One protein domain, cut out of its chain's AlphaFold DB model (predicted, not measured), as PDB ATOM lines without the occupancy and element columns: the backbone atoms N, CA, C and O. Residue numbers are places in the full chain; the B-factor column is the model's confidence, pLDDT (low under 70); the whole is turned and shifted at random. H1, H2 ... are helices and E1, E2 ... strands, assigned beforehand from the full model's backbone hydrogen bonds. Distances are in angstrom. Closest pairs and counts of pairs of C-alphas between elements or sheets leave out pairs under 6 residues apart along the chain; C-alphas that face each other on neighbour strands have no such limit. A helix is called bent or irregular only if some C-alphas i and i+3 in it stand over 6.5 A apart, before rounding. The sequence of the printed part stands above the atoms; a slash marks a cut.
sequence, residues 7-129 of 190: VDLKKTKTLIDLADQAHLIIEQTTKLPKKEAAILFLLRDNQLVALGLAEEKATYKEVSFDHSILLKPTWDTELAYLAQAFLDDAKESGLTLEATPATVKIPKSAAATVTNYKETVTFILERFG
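AT A GLANCE: This is residues 7 to 129 of the 190 residues of an uncharacterized protein of Listeria monocytogenes (UniProt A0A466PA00). A twisted sheet of six antiparallel strands makes one layer, and two helices, H2 and H3, cover parts of one face, crossing steeply where they meet. Find 123 printed residues, with E1 E2 E3 E4 E5 H1 E6 H2 H3 along the chain and E1 E2 E3 E6 E4 E5 across the sheet. The class is mixed, and the whole is compact: radius of gyration of the C-alphas 13.6 A, spans 41 by 33 by 26 A.

HOW THE PARTS SIT: Begin at E1, residues 7 to 10, E2, 13 to 18, and E3, 22 to 28: a meander of two hairpins, each strand the antiparallel neighbour of the one before, with N 8 and O 15 at 2.9 A, N 14 and O 26 at 2.8 A. E6, residues 67 to 73, is the neighbour of E3, with N 23 and O 72 at 2.9 A, and of E4, residues 39 to 44, with N 39 and O 71 at 2.9 A. E4 forms a hairpin with edge strand E5, residues 47 to 53, with N 40 and O 52 at 2.7 A. H1, residues 57 to 60, only grazes the sheet; E5, H1 and E6 form a split strand-helix-strand unit, its two strands running the same way with E4 between them, its crossover right-handed. H2, residues 79 to 92, lies over E4 and E5 at a height over the sheet of 9.3 A; the closest C-alphas of E5 and H2 are those of Gly 52 and Ala 83, 5.5 A apart. H3, residues 108 to 127, lies over E3 and E6 on the same face, 10.8 A high: two layers, helices on one face of a sheet. Residues 81 to 86 of H2 touch residues 114 to 118 of H3, closest at the C-alphas of Leu 82 and Val 114, 5.8 A; the tilt of 68 degrees, the same way, is steep, only just short of about perpendicular. Every O i to N i+4 pair is within hydrogen-bond range in H2, 14 of 16 in H3; H1 is too short for one.

IN THESE COORDINATES: Find C-alpha 7 at (-34.572, -4.068, 24.167), where E1 begins. E3 measures 19.8 A, E6 19.7 A and H2 20.1 A. From C-alpha 108 at (-32.173, -8.407, 57.439), H3 runs 29.4 A to C-alpha 127 at (-25.779, -11.718, 28.922); it is irregular, C-alphas 109 and 112 being 7.3 A apart.

THE WHOLE: The C-alphas farthest apart, Lys 11 and Lys 108, are 41.7 A from each other. The printed part has no cut; the link from H2 to H3, 15 residues, is long. Residues 75 to 77 have pLDDT under 70.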
ATOM      1  N   VAL A   7     -35.918  -4.605  24.399       95.19
ATOM      2  CA  VAL A   7     -34.572  -4.068  24.167       95.19
ATOM      3  C   VAL A   7     -34.580  -3.130  22.972       95.19
ATOM      4  O   VAL A   7     -34.854  -3.563  21.854       95.19
ATOM      5  N   ASP A   8     -34.179  -1.879  23.196       94.75
ATOM      6  CA  ASP A   8     -33.922  -0.914  22.127       94.75
ATOM      7  C   ASP A   8     -32.418  -0.681  21.968       94.75
ATOM      8  O   ASP A   8     -31.754  -0.111  22.841       94.75
ATOM      9  N   LEU A   9     -31.884  -1.073  20.811       93.94
ATOM     10  CA  LEU A   9     -30.487  -0.860  20.441       93.94
ATOM     11  C   LEU A   9     -30.347   0.398  19.581       93.94
ATOM     12  O   LEU A   9     -30.868   0.487  18.470       93.94
ATOM     13  N   LYS A  10     -29.594   1.373  20.081       93.56
ATOM     14  CA  LYS A  10     -29.178   2.580  19.361       93.56
ATOM     15  C   LYS A  10     -27.660   2.579  19.234       93.56
ATOM     16  O   LYS A  10     -26.958   1.930  20.001       93.56
ATOM     17  N   LYS A  11     -27.140   3.373  18.295       89.25
ATOM     18  CA  LYS A  11     -25.713   3.391  17.924       89.25
ATOM     19  C   LYS A  11     -24.738   3.479  19.110       89.25
ATOM     20  O   LYS A  11     -23.680   2.873  19.054       89.25
ATOM     21  N   THR A  12     -25.084   4.230  20.154       89.44
ATOM     22  CA  THR A  12     -24.242   4.433  21.350       89.44
ATOM     23  C   THR A  12     -24.980   4.128  22.654       89.44
ATOM     24  O   THR A  12     -24.485   4.455  23.732       89.44
ATOM     25  N   LYS A  13     -26.194   3.570  22.573       93.88
ATOM     26  CA  LYS A  13     -27.101   3.458  23.715       93.88
ATOM     27  C   LYS A  13     -27.988   2.230  23.601       93.88
ATOM     28  O   LYS A  13     -28.649   2.054  22.587       93.88
ATOM     29  N   THR A  14     -28.051   1.438  24.658       94.62
ATOM     30  CA  THR A  14     -28.953   0.292  24.778       94.62
ATOM     31  C   THR A  14     -29.914   0.544  25.929       94.62
ATOM     32  O   THR A  14     -29.485   0.892  27.029       94.62
ATOM     33  N   LEU A  15     -31.210   0.416  25.661       94.81
ATOM     34  CA  LEU A  15     -32.266   0.459  26.670       94.81
ATOM     35  C   LEU A  15     -32.781  -0.960  26.863       94.81
ATOM     36  O   LEU A  15     -33.034  -1.650  25.876       94.81
ATOM     37  N   ILE A  16     -32.891  -1.397  28.111       94.00
ATOM     38  CA  ILE A  16     -33.395  -2.723  28.459       94.00
ATOM     39  C   ILE A  16     -34.465  -2.531  29.523       94.00
ATOM     40  O   ILE A  16     -34.167  -2.109  30.642       94.00
ATOM     41  N   ASP A  17     -35.690  -2.882  29.171       91.88
ATOM     42  CA  ASP A  17     -36.836  -2.820  30.061       91.88
ATOM     43  C   ASP A  17     -37.208  -4.234  30.508       91.88
ATOM     44  O   ASP A  17     -37.496  -5.118  29.694       91.88
ATOM     45  N   LEU A  18     -37.198  -4.451  31.823       86.62
ATOM     46  CA  LEU A  18     -37.679  -5.672  32.469       86.62
ATOM     47  C   LEU A  18     -39.121  -5.436  32.913       86.62
ATOM     48  O   LEU A  18     -39.379  -5.374  34.116       86.62
ATOM     49  N   ALA A  19     -40.033  -5.261  31.954       79.06
ATOM     50  CA  ALA A  19     -41.441  -4.954  32.220       79.06
ATOM     51  C   ALA A  19     -41.590  -3.941  33.383       79.06
ATOM     52  O   ALA A  19     -41.100  -2.819  33.277       79.06
ATOM     53  N   ASP A  20     -42.158  -4.373  34.513       71.00
ATOM     54  CA  ASP A  20     -42.431  -3.535  35.684       71.00
ATOM     55  C   ASP A  20     -41.372  -3.631  36.798       71.00
ATOM     56  O   ASP A  20     -41.673  -3.293  37.940       71.00
ATOM     57  N   GLN A  21     -40.152  -4.124  36.541       75.50
ATOM     58  CA  GLN A  21     -39.129  -4.362  37.583       75.50
ATOM     59  C   GLN A  21     -37.894  -3.457  37.494       75.50
ATOM     60  O   GLN A  21     -37.306  -3.083  38.520       75.50
ATOM     61  N   ALA A  22     -37.434  -3.155  36.282       83.50
ATOM     62  CA  ALA A  22     -36.194  -2.416  36.088       83.50
ATOM     63  C   ALA A  22     -36.119  -1.779  34.705       83.50
ATOM     64  O   ALA A  22     -36.467  -2.411  33.708       83.50
ATOM     65  N   HIS A  23     -35.537  -0.586  34.656       90.12
ATOM     66  CA  HIS A  23     -35.080   0.038  33.423       90.12
ATOM     67  C   HIS A  23     -33.563   0.199  33.482       90.12
ATOM     68  O   HIS A  23     -33.020   0.897  34.345       90.12
ATOM     69  N   LEU A  24     -32.871  -0.471  32.568       93.25
ATOM     70  CA  LEU A  24     -31.424  -0.415  32.415       93.25
ATOM     71  C   LEU A  24     -31.082   0.442  31.201       93.25
ATOM     72  O   LEU A  24     -31.613   0.259  30.106       93.25
ATOM     73  N   ILE A  25     -30.161   1.379  31.394       94.94
ATOM     74  CA  ILE A  25     -29.672   2.260  30.340       94.94
ATOM     75  C   ILE A  25     -28.162   2.105  30.267       94.94
ATOM     76  O   ILE A  25     -27.455   2.511  31.182       94.94
ATOM     77  N   ILE A  26     -27.677   1.552  29.165       94.75
ATOM     78  CA  ILE A  26     -26.254   1.367  28.893       94.75
ATOM     79  C   ILE A  26     -25.857   2.377  27.824       94.75
ATOM     80  O   ILE A  26     -26.485   2.435  26.768       94.75
ATOM     81  N   GLU A  27     -24.836   3.186  28.078       94.69
ATOM     82  CA  GLU A  27     -24.425   4.258  27.172       94.69
ATOM     83  C   GLU A  27     -22.900   4.335  27.076       94.69
ATOM     84  O   GLU A  27     -22.214   4.372  28.097       94.69
ATOM     85  N   GLN A  28     -22.374   4.381  25.849       92.75
ATOM     86  CA  GLN A  28     -20.963   4.666  25.593       92.75
ATOM     87  C   GLN A  28     -20.758   6.182  25.663       92.75
ATOM     88  O   GLN A  28     -21.148   6.926  24.759       92.75
ATOM     89  N   THR A  29     -20.206   6.653  26.773       92.62
ATOM     90  CA  THR A  29     -20.068   8.074  27.081       92.62
ATOM     91  C   THR A  29     -18.976   8.287  28.118       92.62
ATOM     92  O   THR A  29     -18.780   7.469  29.009       92.62
ATOM     93  N   THR A  30     -18.310   9.433  28.031       92.25
ATOM     94  CA  THR A  30     -17.367   9.938  29.042       92.25
ATOM     95  C   THR A  30     -18.009  11.005  29.938       92.25
ATOM     96  O   THR A  30     -17.358  11.606  30.790       92.25
ATOM     97  N   LYS A  31     -19.298  11.304  29.724       91.56
ATOM     98  CA  LYS A  31     -20.047  12.328  30.461       91.56
ATOM     99  C   LYS A  31     -20.909  11.679  31.527       91.56
ATOM    100  O   LYS A  31     -21.664  10.757  31.233       91.56
ATOM    101  N   LEU A  32     -20.854  12.223  32.743       90.50
ATOM    102  CA  LEU A  32     -21.696  11.747  33.837       90.50
ATOM    103  C   LEU A  32     -23.185  11.913  33.470       90.50
ATOM    104  O   LEU A  32     -23.587  13.015  33.061       90.50
ATOM    105  N   PRO A  33     -24.012  10.868  33.655       87.25
ATOM    106  CA  PRO A  33     -25.442  10.908  33.343       87.25
ATOM    107  C   PRO A  33     -26.167  11.957  34.177       87.25
ATOM    108  O   PRO A  33     -25.599  12.467  35.129       87.25
ATOM    109  N   LYS A  34     -27.404  12.344  33.844       88.19
ATOM    110  CA  LYS A  34     -28.166  13.350  34.619       88.19
ATOM    111  C   LYS A  34     -28.375  12.898  36.076       88.19
ATOM    112  O   LYS A  34     -28.293  11.716  36.372       88.19
ATOM    113  N   LYS A  35     -28.594  13.856  36.987       86.69
ATOM    114  CA  LYS A  35     -28.958  13.516  38.372       86.69
ATOM    115  C   LYS A  35     -30.363  12.931  38.357       86.69
ATOM    116  O   LYS A  35     -31.274  13.600  37.875       86.69
ATOM    117  N   GLU A  36     -30.501  11.718  38.859       87.75
ATOM    118  CA  GLU A  36     -31.770  11.009  38.974       87.75
ATOM    119  C   GLU A  36     -31.640   9.860  39.976       87.75
ATOM    120  O   GLU A  36     -30.527   9.413  40.262       87.75
ATOM    121  N   ALA A  37     -32.778   9.378  40.472       88.50
ATOM    122  CA  ALA A  37     -32.873   8.251  41.389       88.50
ATOM    123  C   ALA A  37     -32.546   6.938  40.653       88.50
ATOM    124  O   ALA A  37     -33.420   6.241  40.142       88.50
ATOM    125  N   ALA A  38     -31.254   6.642  40.533       91.38
ATOM    126  CA  ALA A  38     -30.737   5.470  39.844       91.38
ATOM    127  C   ALA A  38     -29.400   5.034  40.444       91.38
ATOM    128  O   ALA A  38     -28.644   5.845  40.989       91.38
ATOM    129  N   ILE A  39     -29.084   3.756  40.276       92.69
ATOM    130  CA  ILE A  39     -27.749   3.229  40.550       92.69
ATOM    131  C   ILE A  39     -26.897   3.451  39.305       92.69
ATOM    132  O   ILE A  39     -27.309   3.134  38.190       92.69
ATOM    133  N   LEU A  40     -25.716   4.016  39.508       94.50
ATOM    134  CA  LEU A  40     -24.730   4.337  38.498       94.50
ATOM    135  C   LEU A  40     -23.566   3.356  38.584       94.50
ATOM    136  O   LEU A  40     -22.926   3.234  39.626       94.50
ATOM    137  N   PHE A  41     -23.253   2.728  37.458       94.94
ATOM    138  CA  PHE A  41     -22.039   1.954  37.246       94.94
ATOM    139  C   PHE A  41     -21.209   2.678  36.189       94.94
ATOM    140  O   PHE A  41     -21.710   2.972  35.101       94.94
ATOM    141  N   LEU A  42     -19.950   2.967  36.499       95.12
ATOM    142  CA  LEU A  42     -18.996   3.535  35.553       95.12
ATOM    143  C   LEU A  42     -17.979   2.469  35.193       95.12
ATOM    144  O   LEU A  42     -17.408   1.826  36.079       95.12
ATOM    145  N   LEU A  43     -17.763   2.287  33.894       93.94
ATOM    146  CA  LEU A  43     -16.840   1.298  33.375       93.94
ATOM    147  C   LEU A  43     -15.773   1.953  32.503       93.94
ATOM    148  O   LEU A  43     -16.033   2.932  31.805       93.94
ATOM    149  N   ARG A  44     -14.576   1.377  32.551       93.50
ATOM    150  CA  ARG A  44     -13.451   1.679  31.667       93.50
ATOM    151  C   ARG A  44     -13.010   0.362  31.047       93.50
ATOM    152  O   ARG A  44     -12.774  -0.588  31.792       93.50
ATOM    153  N   ASP A  45     -12.971   0.265  29.720       89.00
ATOM    154  CA  ASP A  45     -12.626  -0.982  29.020       89.00
ATOM    155  C   ASP A  45     -13.464  -2.191  29.496       89.00
ATOM    156  O   ASP A  45     -12.958  -3.297  29.704       89.00
ATOM    157  N   ASN A  46     -14.767  -1.969  29.715       87.12
ATOM    158  CA  ASN A  46     -15.722  -2.964  30.227       87.12
ATOM    159  C   ASN A  46     -15.422  -3.489  31.654       87.12
ATOM    160  O   ASN A  46     -15.997  -4.489  32.086       87.12
ATOM    161  N   GLN A  47     -14.539  -2.823  32.404       89.06
ATOM    162  CA  GLN A  47     -14.271  -3.099  33.815       89.06
ATOM    163  C   GLN A  47     -14.926  -2.043  34.695       89.06
ATOM    164  O   GLN A  47     -14.820  -0.849  34.424       89.06
ATOM    165  N   LEU A  48     -15.588  -2.480  35.764       92.94
ATOM    166  CA  LEU A  48     -16.208  -1.583  36.730       92.94
ATOM    167  C   LEU A  48     -15.124  -0.796  37.490       92.94
ATOM    168  O   LEU A  48     -14.289  -1.391  38.168       92.94
ATOM    169  N   VAL A  49     -15.153   0.535  37.379       92.88
ATOM    170  CA  VAL A  49     -14.205   1.448  38.053       92.88
ATOM    171  C   VAL A  49     -14.857   2.245  39.177       92.88
ATOM    172  O   VAL A  49     -14.193   2.576  40.154       92.88
ATOM    173  N   ALA A  50     -16.158   2.518  39.085       93.38
ATOM    174  CA  ALA A  50     -16.911   3.167  40.151       93.38
ATOM    175  C   ALA A  50     -18.371   2.712  40.161       93.38
ATOM    176  O   ALA A  50     -18.935   2.354  39.124       93.38
ATOM    177  N   LEU A  51     -18.980   2.741  41.343       93.31
ATOM    178  CA  LEU A  51     -20.356   2.308  41.558       93.31
ATOM    179  C   LEU A  51     -21.008   3.142  42.652       93.31
ATOM    180  O   LEU A  51     -20.391   3.341  43.693       93.31
ATOM    181  N   GLY A  52     -22.264   3.552  42.460       91.75
ATOM    182  CA  GLY A  52     -23.082   4.141  43.520       91.75
ATOM    183  C   GLY A  52     -24.346   4.823  43.025       91.75
ATOM    184  O   GLY A  52     -25.011   4.298  42.144       91.75
ATOM    185  N   LEU A  53     -24.717   5.967  43.606       91.62
ATOM    186  CA  LEU A  53     -25.956   6.680  43.269       91.62
ATOM    187  C   LEU A  53     -25.717   7.789  42.238       91.62
ATOM    188  O   LEU A  53     -24.822   8.620  42.403       91.62
ATOM    189  N   ALA A  54     -26.555   7.861  41.199       89.94
ATOM    190  CA  ALA A  54     -26.444   8.872  40.140       89.94
ATOM    191  C   ALA A  54     -26.685  10.318  40.637       89.94
ATOM    192  O   ALA A  54     -26.263  11.289  39.998       89.94
ATOM    193  N   GLU A  55     -27.326  10.486  41.795       87.31
ATOM    194  CA  GLU A  55     -27.543  11.786  42.442       87.31
ATOM    195  C   GLU A  55     -26.245  12.384  43.019       87.31
ATOM    196  O   GLU A  55     -26.048  13.610  43.006       87.31
ATOM    197  N   GLU A  56     -25.311  11.522  43.428       86.56
ATOM    198  CA  GLU A  56     -24.044  11.854  44.088       86.56
ATOM    199  C   GLU A  56     -22.905  12.127  43.092       86.56
ATOM    200  O   GLU A  56     -21.763  11.722  43.281       86.56
ATOM    201  N   LYS A  57     -23.181  12.863  42.011       81.56
ATOM    202  CA  LYS A  57     -22.190  13.153  40.951       81.56
ATOM    203  C   LYS A  57     -20.834  13.663  41.438       81.56
ATOM    204  O   LYS A  57     -19.843  13.485  40.740       81.56
ATOM    205  N   ALA A  58     -20.805  14.369  42.570       81.19
ATOM    206  CA  ALA A  58     -19.579  14.922  43.133       81.19
ATOM    207  C   ALA A  58     -18.541  13.831  43.434       81.19
ATOM    208  O   ALA A  58     -17.362  14.061  43.191       81.19
ATOM    209  N   THR A  59     -18.997  12.649  43.854       84.31
ATOM    210  CA  THR A  59     -18.171  11.484  44.195       84.31
ATOM    211  C   THR A  59     -17.411  10.925  42.986       84.31
ATOM    212  O   THR A  59     -16.360  10.322  43.155       84.31
ATOM    213  N   TYR A  60     -17.899  11.156  41.761       87.31
ATOM    214  CA  TYR A  60     -17.386  10.511  40.543       87.31
ATOM    215  C   TYR A  60     -16.726  11.477  39.548       87.31
ATOM    216  O   TYR A  60     -16.446  11.087  38.418       87.31
ATOM    217  N   LYS A  61     -16.509  12.748  39.917       84.19
ATOM    218  CA  LYS A  61     -16.022  13.786  38.979       84.19
ATOM    219  C   LYS A  61     -14.645  13.495  38.384       84.19
ATOM    220  O   LYS A  61     -14.386  13.921  37.264       84.19
ATOM    221  N   GLU A  62     -13.784  12.823  39.139       87.62
ATOM    222  CA  GLU A  62     -12.390  12.556  38.761       87.62
ATOM    223  C   GLU A  62     -12.191  11.148  38.179       87.62
ATOM    224  O   GLU A  62     -11.107  10.818  37.707       87.62
ATOM    225  N   VAL A  63     -13.244  10.325  38.164       91.06
ATOM    226  CA  VAL A  63     -13.196   8.960  37.630       91.06
ATOM    227  C   VAL A  63     -13.190   9.023  36.107       91.06
ATOM    228  O   VAL A  63     -14.109   9.568  35.497       91.06
ATOM    229  N   SER A  64     -12.177   8.436  35.471       92.69
ATOM    230  CA  SER A  64     -12.169   8.265  34.013       92.69
ATOM    231  C   SER A  64     -12.994   7.034  33.616       92.69
ATOM    232  O   SER A  64     -12.837   5.963  34.197       92.69
ATOM    233  N   PHE A  65     -13.875   7.154  32.630       95.00
ATOM    234  CA  PHE A  65     -14.718   6.055  32.154       95.00
ATOM    235  C   PHE A  65     -15.095   6.274  30.688       95.00
ATOM    236  O   PHE A  65     -15.033   7.400  30.193       95.00
ATOM    237  N   ASP A  66     -15.484   5.202  30.003       94.62
ATOM    238  CA  ASP A  66     -15.919   5.208  28.600       94.62
ATOM    239  C   ASP A  66     -17.343   4.658  28.409       94.62
ATOM    240  O   ASP A  66     -17.966   4.894  27.368       94.62
ATOM    241  N   HIS A  67     -17.881   3.980  29.427       93.56
ATOM    242  CA  HIS A  67     -19.248   3.485  29.471       93.56
ATOM    243  C   HIS A  67     -19.895   3.797  30.819       93.56
ATOM    244  O   HIS A  67     -19.266   3.752  31.878       93.56
ATOM    245  N   SER A  68     -21.197   4.062  30.777       94.75
ATOM    246  CA  SER A  68     -22.035   4.179  31.965       94.75
ATOM    247  C   SER A  68     -23.228   3.243  31.858       94.75
ATOM    248  O   SER A  68     -23.834   3.132  30.789       94.75
ATOM    249  N   ILE A  69     -23.588   2.614  32.972       95.56
ATOM    250  CA  ILE A  69     -24.830   1.861  33.118       95.56
ATOM    251  C   ILE A  69     -25.644   2.538  34.214       95.56
ATOM    252  O   ILE A  69     -25.145   2.772  35.314       95.56
ATOM    253  N   LEU A  70     -26.896   2.855  33.912       94.81
ATOM    254  CA  LEU A  70     -27.879   3.305  34.885       94.81
ATOM    255  C   LEU A  70     -28.897   2.203  35.102       94.81
ATOM    256  O   LEU A  70     -29.475   1.689  34.146       94.81
ATOM    257  N   LEU A  71     -29.147   1.892  36.364       93.31
ATOM    258  CA  LEU A  71     -30.185   0.974  36.795       93.31
ATOM    259  C   LEU A  71     -31.245   1.762  37.554       93.31
ATOM    260  O   LEU A  71     -30.976   2.335  38.611       93.31
ATOM    261  N   LYS A  72     -32.453   1.763  37.003       90.75
ATOM    262  CA  LYS A  72     -33.633   2.398  37.580       90.75
ATOM    263  C   LYS A  72     -34.594   1.307  38.042       90.75
ATOM    264  O   LYS A  72     -35.297   0.740  37.202       90.75
ATOM    265  N   PRO A  73     -34.610   0.960  39.334       84.69
ATOM    266  CA  PRO A  73     -35.657   0.109  39.866       84.69
ATOM    267  C   PRO A  73     -37.001   0.834  39.792       84.69
ATOM    268  O   PRO A  73     -37.091   2.042  39.999       84.69
ATOM    269  N   THR A  74     -38.042   0.082  39.467       74.06
ATOM    270  CA  THR A  74     -39.434   0.556  39.385       74.06
ATOM    271  C   THR A  74     -40.155   0.523  40.737       74.06
ATOM    272  O   THR A  74     -41.250   1.065  40.864       74.06
ATOM    273  N   TRP A  75     -39.560  -0.124  41.742       68.12
ATOM    274  CA  TRP A  75     -40.133  -0.361  43.064       68.12
ATOM    275  C   TRP A  75     -39.326   0.341  44.159       68.12
ATOM    276  O   TRP A  75     -38.141   0.633  43.995       68.12
ATOM    277  N   ASP A  76     -39.988   0.570  45.293       60.69
ATOM    278  CA  ASP A  76     -39.541   1.385  46.433       60.69
ATOM    279  C   ASP A  76     -38.435   0.726  47.287       60.69
ATOM    280  O   ASP A  76     -38.386   0.857  48.508       60.69
ATOM    281  N   THR A  77     -37.545  -0.062  46.678       64.44
ATOM    282  CA  THR A  77     -36.315  -0.448  47.375       64.44
ATOM    283  C   THR A  77     -35.380   0.724  47.455       64.44
ATOM    284  O   THR A  77     -35.035   1.333  46.443       64.44
ATOM    285  N   GLU A  78     -34.906   0.964  48.672       77.19
ATOM    286  CA  GLU A  78     -33.858   1.925  48.937       77.19
ATOM    287  C   GLU A  78     -32.658   1.636  48.023       77.19
ATOM    288  O   GLU A  78     -31.926   0.657  48.199       77.19
ATOM    289  N   LEU A  79     -32.462   2.506  47.029       87.25
ATOM    290  CA  LEU A  79     -31.367   2.453  46.056       87.25
ATOM    291  C   LEU A  79     -30.009   2.263  46.736       87.25
ATOM    292  O   LEU A  79     -29.129   1.589  46.204       87.25
ATOM    293  N   ALA A  80     -29.864   2.824  47.937       88.19
ATOM    294  CA  ALA A  80     -28.685   2.692  48.771       88.19
ATOM    295  C   ALA A  80     -28.395   1.236  49.182       88.19
ATOM    296  O   ALA A  80     -27.235   0.831  49.177       88.19
ATOM    297  N   TYR A  81     -29.413   0.420  49.484       90.88
ATOM    298  CA  TYR A  81     -29.218  -0.997  49.822       90.88
ATOM    299  C   TYR A  81     -28.790  -1.820  48.613       90.88
ATOM    300  O   TYR A  81     -27.912  -2.672  48.730       90.88
ATOM    301  N   LEU A  82     -29.386  -1.559  47.449       89.50
ATOM    302  CA  LEU A  82     -28.984  -2.208  46.204       89.50
ATOM    303  C   LEU A  82     -27.554  -1.824  45.822       89.50
ATOM    304  O   LEU A  82     -26.749  -2.706  45.532       89.50
ATOM    305  N   ALA A  83     -27.213  -0.533  45.885       91.56
ATOM    306  CA  ALA A  83     -25.851  -0.067  45.648       91.56
ATOM    307  C   ALA A  83     -24.868  -0.741  46.615       91.56
ATOM    308  O   ALA A  83     -23.858  -1.282  46.170       91.56
ATOM    309  N   GLN A  84     -25.196  -0.802  47.912       92.38
ATOM    310  CA  GLN A  84     -24.378  -1.502  48.899       92.38
ATOM    311  C   GLN A  84     -24.178  -2.980  48.546       92.38
ATOM    312  O   GLN A  84     -23.053  -3.467  48.611       92.38
ATOM    313  N   ALA A  85     -25.230  -3.687  48.134       91.56
ATOM    314  CA  ALA A  85     -25.125  -5.103  47.798       91.56
ATOM    315  C   ALA A  85     -24.187  -5.353  46.605       91.56
ATOM    316  O   ALA A  85     -23.458  -6.342  46.596       91.56
ATOM    317  N   PHE A  86     -24.156  -4.449  45.620       92.12
ATOM    318  CA  PHE A  86     -23.167  -4.512  44.540       92.12
ATOM    319  C   PHE A  86     -21.749  -4.133  45.005       92.12
ATOM    320  O   PHE A  86     -20.776  -4.702  44.513       92.12
ATOM    321  N   LEU A  87     -21.605  -3.193  45.947       91.75
ATOM    322  CA  LEU A  87     -20.302  -2.863  46.543       91.75
ATOM    323  C   LEU A  87     -19.721  -4.041  47.331       91.75
ATOM    324  O   LEU A  87     -18.507  -4.244  47.319       91.75
ATOM    325  N   ASP A  88     -20.569  -4.805  48.014       90.81
ATOM    326  CA  ASP A  88     -20.145  -5.987  48.758       90.81
ATOM    327  C   ASP A  88     -19.627  -7.074  47.798       90.81
ATOM    328  O   ASP A  88     -18.523  -7.576  48.005       90.81
ATOM    329  N   ASP A  89     -20.308  -7.326  46.671       88.69
ATOM    330  CA  ASP A  89     -19.818  -8.235  45.616       88.69
ATOM    331  C   ASP A  89     -18.507  -7.745  44.969       88.69
ATOM    332  O   ASP A  89     -17.605  -8.540  44.669       88.69
ATOM    333  N   ALA A  90     -18.357  -6.430  44.774       87.94
ATOM    334  CA  ALA A  90     -17.103  -5.847  44.293       87.94
ATOM    335  C   ALA A  90     -15.948  -6.169  45.257       87.94
ATOM    336  O   ALA A  90     -14.896  -6.648  44.831       87.94
ATOM    337  N   LYS A  91     -16.167  -5.992  46.564       87.06
ATOM    338  CA  LYS A  91     -15.173  -6.317  47.596       87.06
ATOM    339  C   LYS A  91     -14.875  -7.814  47.650       87.06
ATOM    340  O   LYS A  91     -13.706  -8.193  47.702       87.06
ATOM    341  N   GLU A  92     -15.897  -8.668  47.602       86.44
ATOM    342  CA  GLU A  92     -15.733 -10.128  47.624       86.44
ATOM    343  C   GLU A  92     -14.983 -10.658  46.395       86.44
ATOM    344  O   GLU A  92     -14.193 -11.598  46.505       86.44
ATOM    345  N   SER A  93     -15.174 -10.031  45.231       83.19
ATOM    346  CA  SER A  93     -14.436 -10.360  44.003       83.19
ATOM    347  C   SER A  93     -12.998  -9.815  43.976       83.19
ATOM    348  O   SER A  93     -12.251 -10.093  43.033       83.19
ATOM    349  N   GLY A  94     -12.581  -9.076  45.011       82.44
ATOM    350  CA  GLY A  94     -11.259  -8.456  45.109       82.44
ATOM    351  C   GLY A  94     -11.082  -7.239  44.196       82.44
ATOM    352  O   GLY A  94      -9.949  -6.851  43.906       82.44
ATOM    353  N   LEU A  95     -12.179  -6.654  43.711       85.75
ATOM    354  CA  LEU A  95     -12.159  -5.461  42.877       85.75
ATOM    355  C   LEU A  95     -11.993  -4.211  43.754       85.75
ATOM    356  O   LEU A  95     -12.719  -4.013  44.726       85.75
ATOM    357  N   THR A  96     -11.038  -3.352  43.396       85.38
ATOM    358  CA  THR A  96     -10.853  -2.042  44.039       85.38
ATOM    359  C   THR A  96     -11.487  -0.979  43.155       85.38
ATOM    360  O   THR A  96     -11.054  -0.797  42.020       85.38
ATOM    361  N   LEU A  97     -12.520  -0.310  43.662       88.62
ATOM    362  CA  LEU A  97     -13.209   0.772  42.961       88.62
ATOM    363  C   LEU A  97     -12.557   2.120  43.297       88.62
ATOM    364  O   LEU A  97     -12.180   2.354  44.443       88.62
ATOM    365  N   GLU A  98     -12.448   3.003  42.304       88.88
ATOM    366  CA  GLU A  98     -11.883   4.355  42.437       88.88
ATOM    367  C   GLU A  98     -12.817   5.283  43.235       88.88
ATOM    368  O   GLU A  98     -12.354   6.178  43.937       88.88
ATOM    369  N   ALA A  99     -14.133   5.059  43.148       87.00
ATOM    370  CA  ALA A  99     -15.136   5.857  43.842       87.00
ATOM    371  C   ALA A  99     -16.367   5.026  44.230       87.00
ATOM    372  O   ALA A  99     -16.917   4.276  43.417       87.00
ATOM    373  N   THR A 100     -16.816   5.201  45.474       88.00
ATOM    374  CA  THR A 100     -17.986   4.528  46.054       88.00
ATOM    375  C   THR A 100     -18.751   5.482  46.976       88.00
ATOM    376  O   THR A 100     -18.114   6.317  47.625       88.00
ATOM    377  N   PRO A 101     -20.082   5.358  47.095       84.31
ATOM    378  CA  PRO A 101     -20.897   6.144  48.011       84.31
ATOM    379  C   PRO A 101     -20.640   5.734  49.466       84.31
ATOM    380  O   PRO A 101     -19.901   4.786  49.758       84.31
ATOM    381  N   ALA A 102     -21.273   6.447  50.397       84.06
ATOM    382  CA  ALA A 102     -21.229   6.091  51.809       84.06
ATOM    383  C   ALA A 102     -21.757   4.663  52.041       84.06
ATOM    384  O   ALA A 102     -22.729   4.229  51.426       84.06
ATOM    385  N   THR A 103     -21.110   3.930  52.951       87.31
ATOM    386  CA  THR A 103     -21.528   2.566  53.297       87.31
ATOM    387  C   THR A 103     -22.835   2.596  54.082       87.31
ATOM    388  O   THR A 103     -22.951   3.316  55.074       87.31
ATOM    389  N   VAL A 104     -23.791   1.766  53.674       88.56
ATOM    390  CA  VAL A 104     -25.103   1.639  54.316       88.56
ATOM    391  C   VAL A 104     -25.282   0.218  54.833       88.56
ATOM    392  O   VAL A 104     -24.850  -0.746  54.217       88.56
ATOM    393  N   LYS A 105     -25.912   0.055  55.998       89.62
ATOM    394  CA  LYS A 105     -26.191  -1.274  56.547       89.62
ATOM    395  C   LYS A 105     -27.501  -1.805  55.973       89.62
ATOM    396  O   LYS A 105     -28.548  -1.233  56.245       89.62
ATOM    397  N   ILE A 106     -27.450  -2.930  55.263       88.19
ATOM    398  CA  ILE A 106     -28.648  -3.588  54.721       88.19
ATOM    399  C   ILE A 106     -29.416  -4.280  55.868       88.19
ATOM    400  O   ILE A 106     -28.852  -5.145  56.551       88.19
ATOM    401  N   PRO A 107     -30.693  -3.935  56.117       89.31
ATOM    402  CA  PRO A 107     -31.521  -4.627  57.098       89.31
ATOM    403  C   PRO A 107     -31.781  -6.083  56.699       89.31
ATOM    404  O   PRO A 107     -31.961  -6.405  55.524       89.31
ATOM    405  N   LYS A 108     -31.897  -6.978  57.689       88.62
ATOM    406  CA  LYS A 108     -32.173  -8.407  57.439       88.62
ATOM    407  C   LYS A 108     -33.477  -8.643  56.671       88.62
ATOM    408  O   LYS A 108     -33.549  -9.587  55.894       88.62
ATOM    409  N   SER A 109     -34.483  -7.795  56.880       87.25
ATOM    410  CA  SER A 109     -35.771  -7.857  56.180       87.25
ATOM    411  C   SER A 109     -35.655  -7.579  54.678       87.25
ATOM    412  O   SER A 109     -36.422  -8.139  53.906       87.25
ATOM    413  N   ALA A 110     -34.693  -6.750  54.262       85.94
ATOM    414  CA  ALA A 110     -34.496  -6.358  52.866       85.94
ATOM    415  C   ALA A 110     -33.480  -7.244  52.124       85.94
ATOM    416  O   ALA A 110     -33.471  -7.271  50.895       85.94
ATOM    417  N   ALA A 111     -32.640  -7.988  52.850       88.06
ATOM    418  CA  ALA A 111     -31.512  -8.726  52.285       88.06
ATOM    419  C   ALA A 111     -31.906  -9.704  51.162       88.06
ATOM    420  O   ALA A 111     -31.251  -9.725  50.121       88.06
ATOM    421  N   ALA A 112     -32.979 -10.484  51.336       88.69
ATOM    422  CA  ALA A 112     -33.411 -11.460  50.330       88.69
ATOM    423  C   ALA A 112     -33.892 -10.778  49.040       88.69
ATOM    424  O   ALA A 112     -33.484 -11.157  47.944       88.69
ATOM    425  N   THR A 113     -34.710  -9.734  49.172       87.88
ATOM    426  CA  THR A 113     -35.250  -8.988  48.031       87.88
ATOM    427  C   THR A 113     -34.140  -8.283  47.253       87.88
ATOM    428  O   THR A 113     -34.069  -8.396  46.032       87.88
ATOM    429  N   VAL A 114     -33.227  -7.619  47.967       88.94
ATOM    430  CA  VAL A 114     -32.055  -6.940  47.397       88.94
ATOM    431  C   VAL A 114     -31.142  -7.938  46.677       88.94
ATOM    432  O   VAL A 114     -30.714  -7.672  45.556       88.94
ATOM    433  N   THR A 115     -30.887  -9.107  47.276       89.88
ATOM    434  CA  THR A 115     -30.038 -10.152  46.675       89.88
ATOM    435  C   THR A 115     -30.647 -10.701  45.388       89.88
ATOM    436  O   THR A 115     -29.971 -10.706  44.363       89.88
ATOM    437  N   ASN A 116     -31.930 -11.078  45.395       88.69
ATOM    438  CA  ASN A 116     -32.599 -11.600  44.196       88.69
ATOM    439  C   ASN A 116     -32.603 -10.576  43.052       88.69
ATOM    440  O   ASN A 116     -32.393 -10.918  41.884       88.69
ATOM    441  N   TYR A 117     -32.827  -9.303  43.381       88.69
ATOM    442  CA  TYR A 117     -32.814  -8.232  42.393       88.69
ATOM    443  C   TYR A 117     -31.413  -8.023  41.807       88.69
ATOM    444  O   TYR A 117     -31.243  -7.966  40.588       88.69
ATOM    445  N   LYS A 118     -30.392  -7.979  42.670       90.06
ATOM    446  CA  LYS A 118     -28.982  -7.898  42.278       90.06
ATOM    447  C   LYS A 118     -28.591  -9.045  41.345       90.06
ATOM    448  O   LYS A 118     -27.965  -8.800  40.314       90.06
ATOM    449  N   GLU A 119     -28.974 -10.278  41.670       90.00
ATOM    450  CA  GLU A 119     -28.712 -11.458  40.836       90.00
ATOM    451  C   GLU A 119     -29.384 -11.346  39.465       90.00
ATOM    452  O   GLU A 119     -28.750 -11.626  38.448       90.00
ATOM    453  N   THR A 120     -30.630 -10.867  39.422       89.69
ATOM    454  CA  THR A 120     -31.373 -10.639  38.173       89.69
ATOM    455  C   THR A 120     -30.664  -9.623  37.279       89.69
ATOM    456  O   THR A 120     -30.408  -9.901  36.107       89.69
ATOM    457  N   VAL A 121     -30.283  -8.467  37.830       90.38
ATOM    458  CA  VAL A 121     -29.554  -7.434  37.078       90.38
ATOM    459  C   VAL A 121     -28.196  -7.954  36.615       90.38
ATOM    460  O   VAL A 121     -27.846  -7.789  35.448       90.38
ATOM    461  N   THR A 122     -27.441  -8.604  37.501       90.69
ATOM    462  CA  THR A 122     -26.115  -9.149  37.173       90.69
ATOM    463  C   THR A 122     -26.219 -10.175  36.051       90.69
ATOM    464  O   THR A 122     -25.448 -10.116  35.098       90.69
ATOM    465  N   PHE A 123     -27.213 -11.066  36.106       90.19
ATOM    466  CA  PHE A 123     -27.472 -12.039  35.050       90.19
ATOM    467  C   PHE A 123     -27.717 -11.360  33.700       90.19
ATOM    468  O   PHE A 123     -27.145 -11.776  32.694       90.19
ATOM    469  N   ILE A 124     -28.531 -10.306  33.667       91.12
ATOM    470  CA  ILE A 124     -28.810  -9.565  32.431       91.12
ATOM    471  C   ILE A 124     -27.536  -8.902  31.920       91.12
ATOM    472  O   ILE A 124     -27.167  -9.115  30.771       91.12
ATOM    473  N   LEU A 125     -26.816  -8.171  32.766       91.25
ATOM    474  CA  LEU A 125     -25.575  -7.506  32.372       91.25
ATOM    475  C   LEU A 125     -24.534  -8.498  31.832       91.25
ATOM    476  O   LEU A 125     -23.951  -8.240  30.779       91.25
ATOM    477  N   GLU A 126     -24.392  -9.677  32.447       90.88
ATOM    478  CA  GLU A 126     -23.535 -10.755  31.935       90.88
ATOM    479  C   GLU A 126     -23.958 -11.218  30.531       90.88
ATOM    480  O   GLU A 126     -23.101 -11.431  29.671       90.88
ATOM    481  N   ARG A 127     -25.266 -11.347  30.257       90.56
ATOM    482  CA  ARG A 127     -25.779 -11.718  28.922       90.56
ATOM    483  C   ARG A 127     -25.516 -10.653  27.864       90.56
ATOM    484  O   ARG A 127     -25.347 -11.006  26.700       90.56
ATOM    485  N   PHE A 128     -25.431  -9.390  28.267       90.06
ATOM    486  CA  PHE A 128     -25.057  -8.271  27.402       90.06
ATOM    487  C   PHE A 128     -23.537  -8.030  27.339       90.06
ATOM    488  O   PHE A 128     -23.099  -7.073  26.706       90.06
ATOM    489  N   GLY A 129     -22.724  -8.901  27.950       89.12
ATOM    490  CA  GLY A 129     -21.260  -8.853  27.877       89.12
ATOM    491  C   GLY A 129     -20.578  -8.030  28.974       89.12
ATOM    492  O   GLY A 129     -19.355  -7.905  28.960       89.12
TER     493      GLY A 129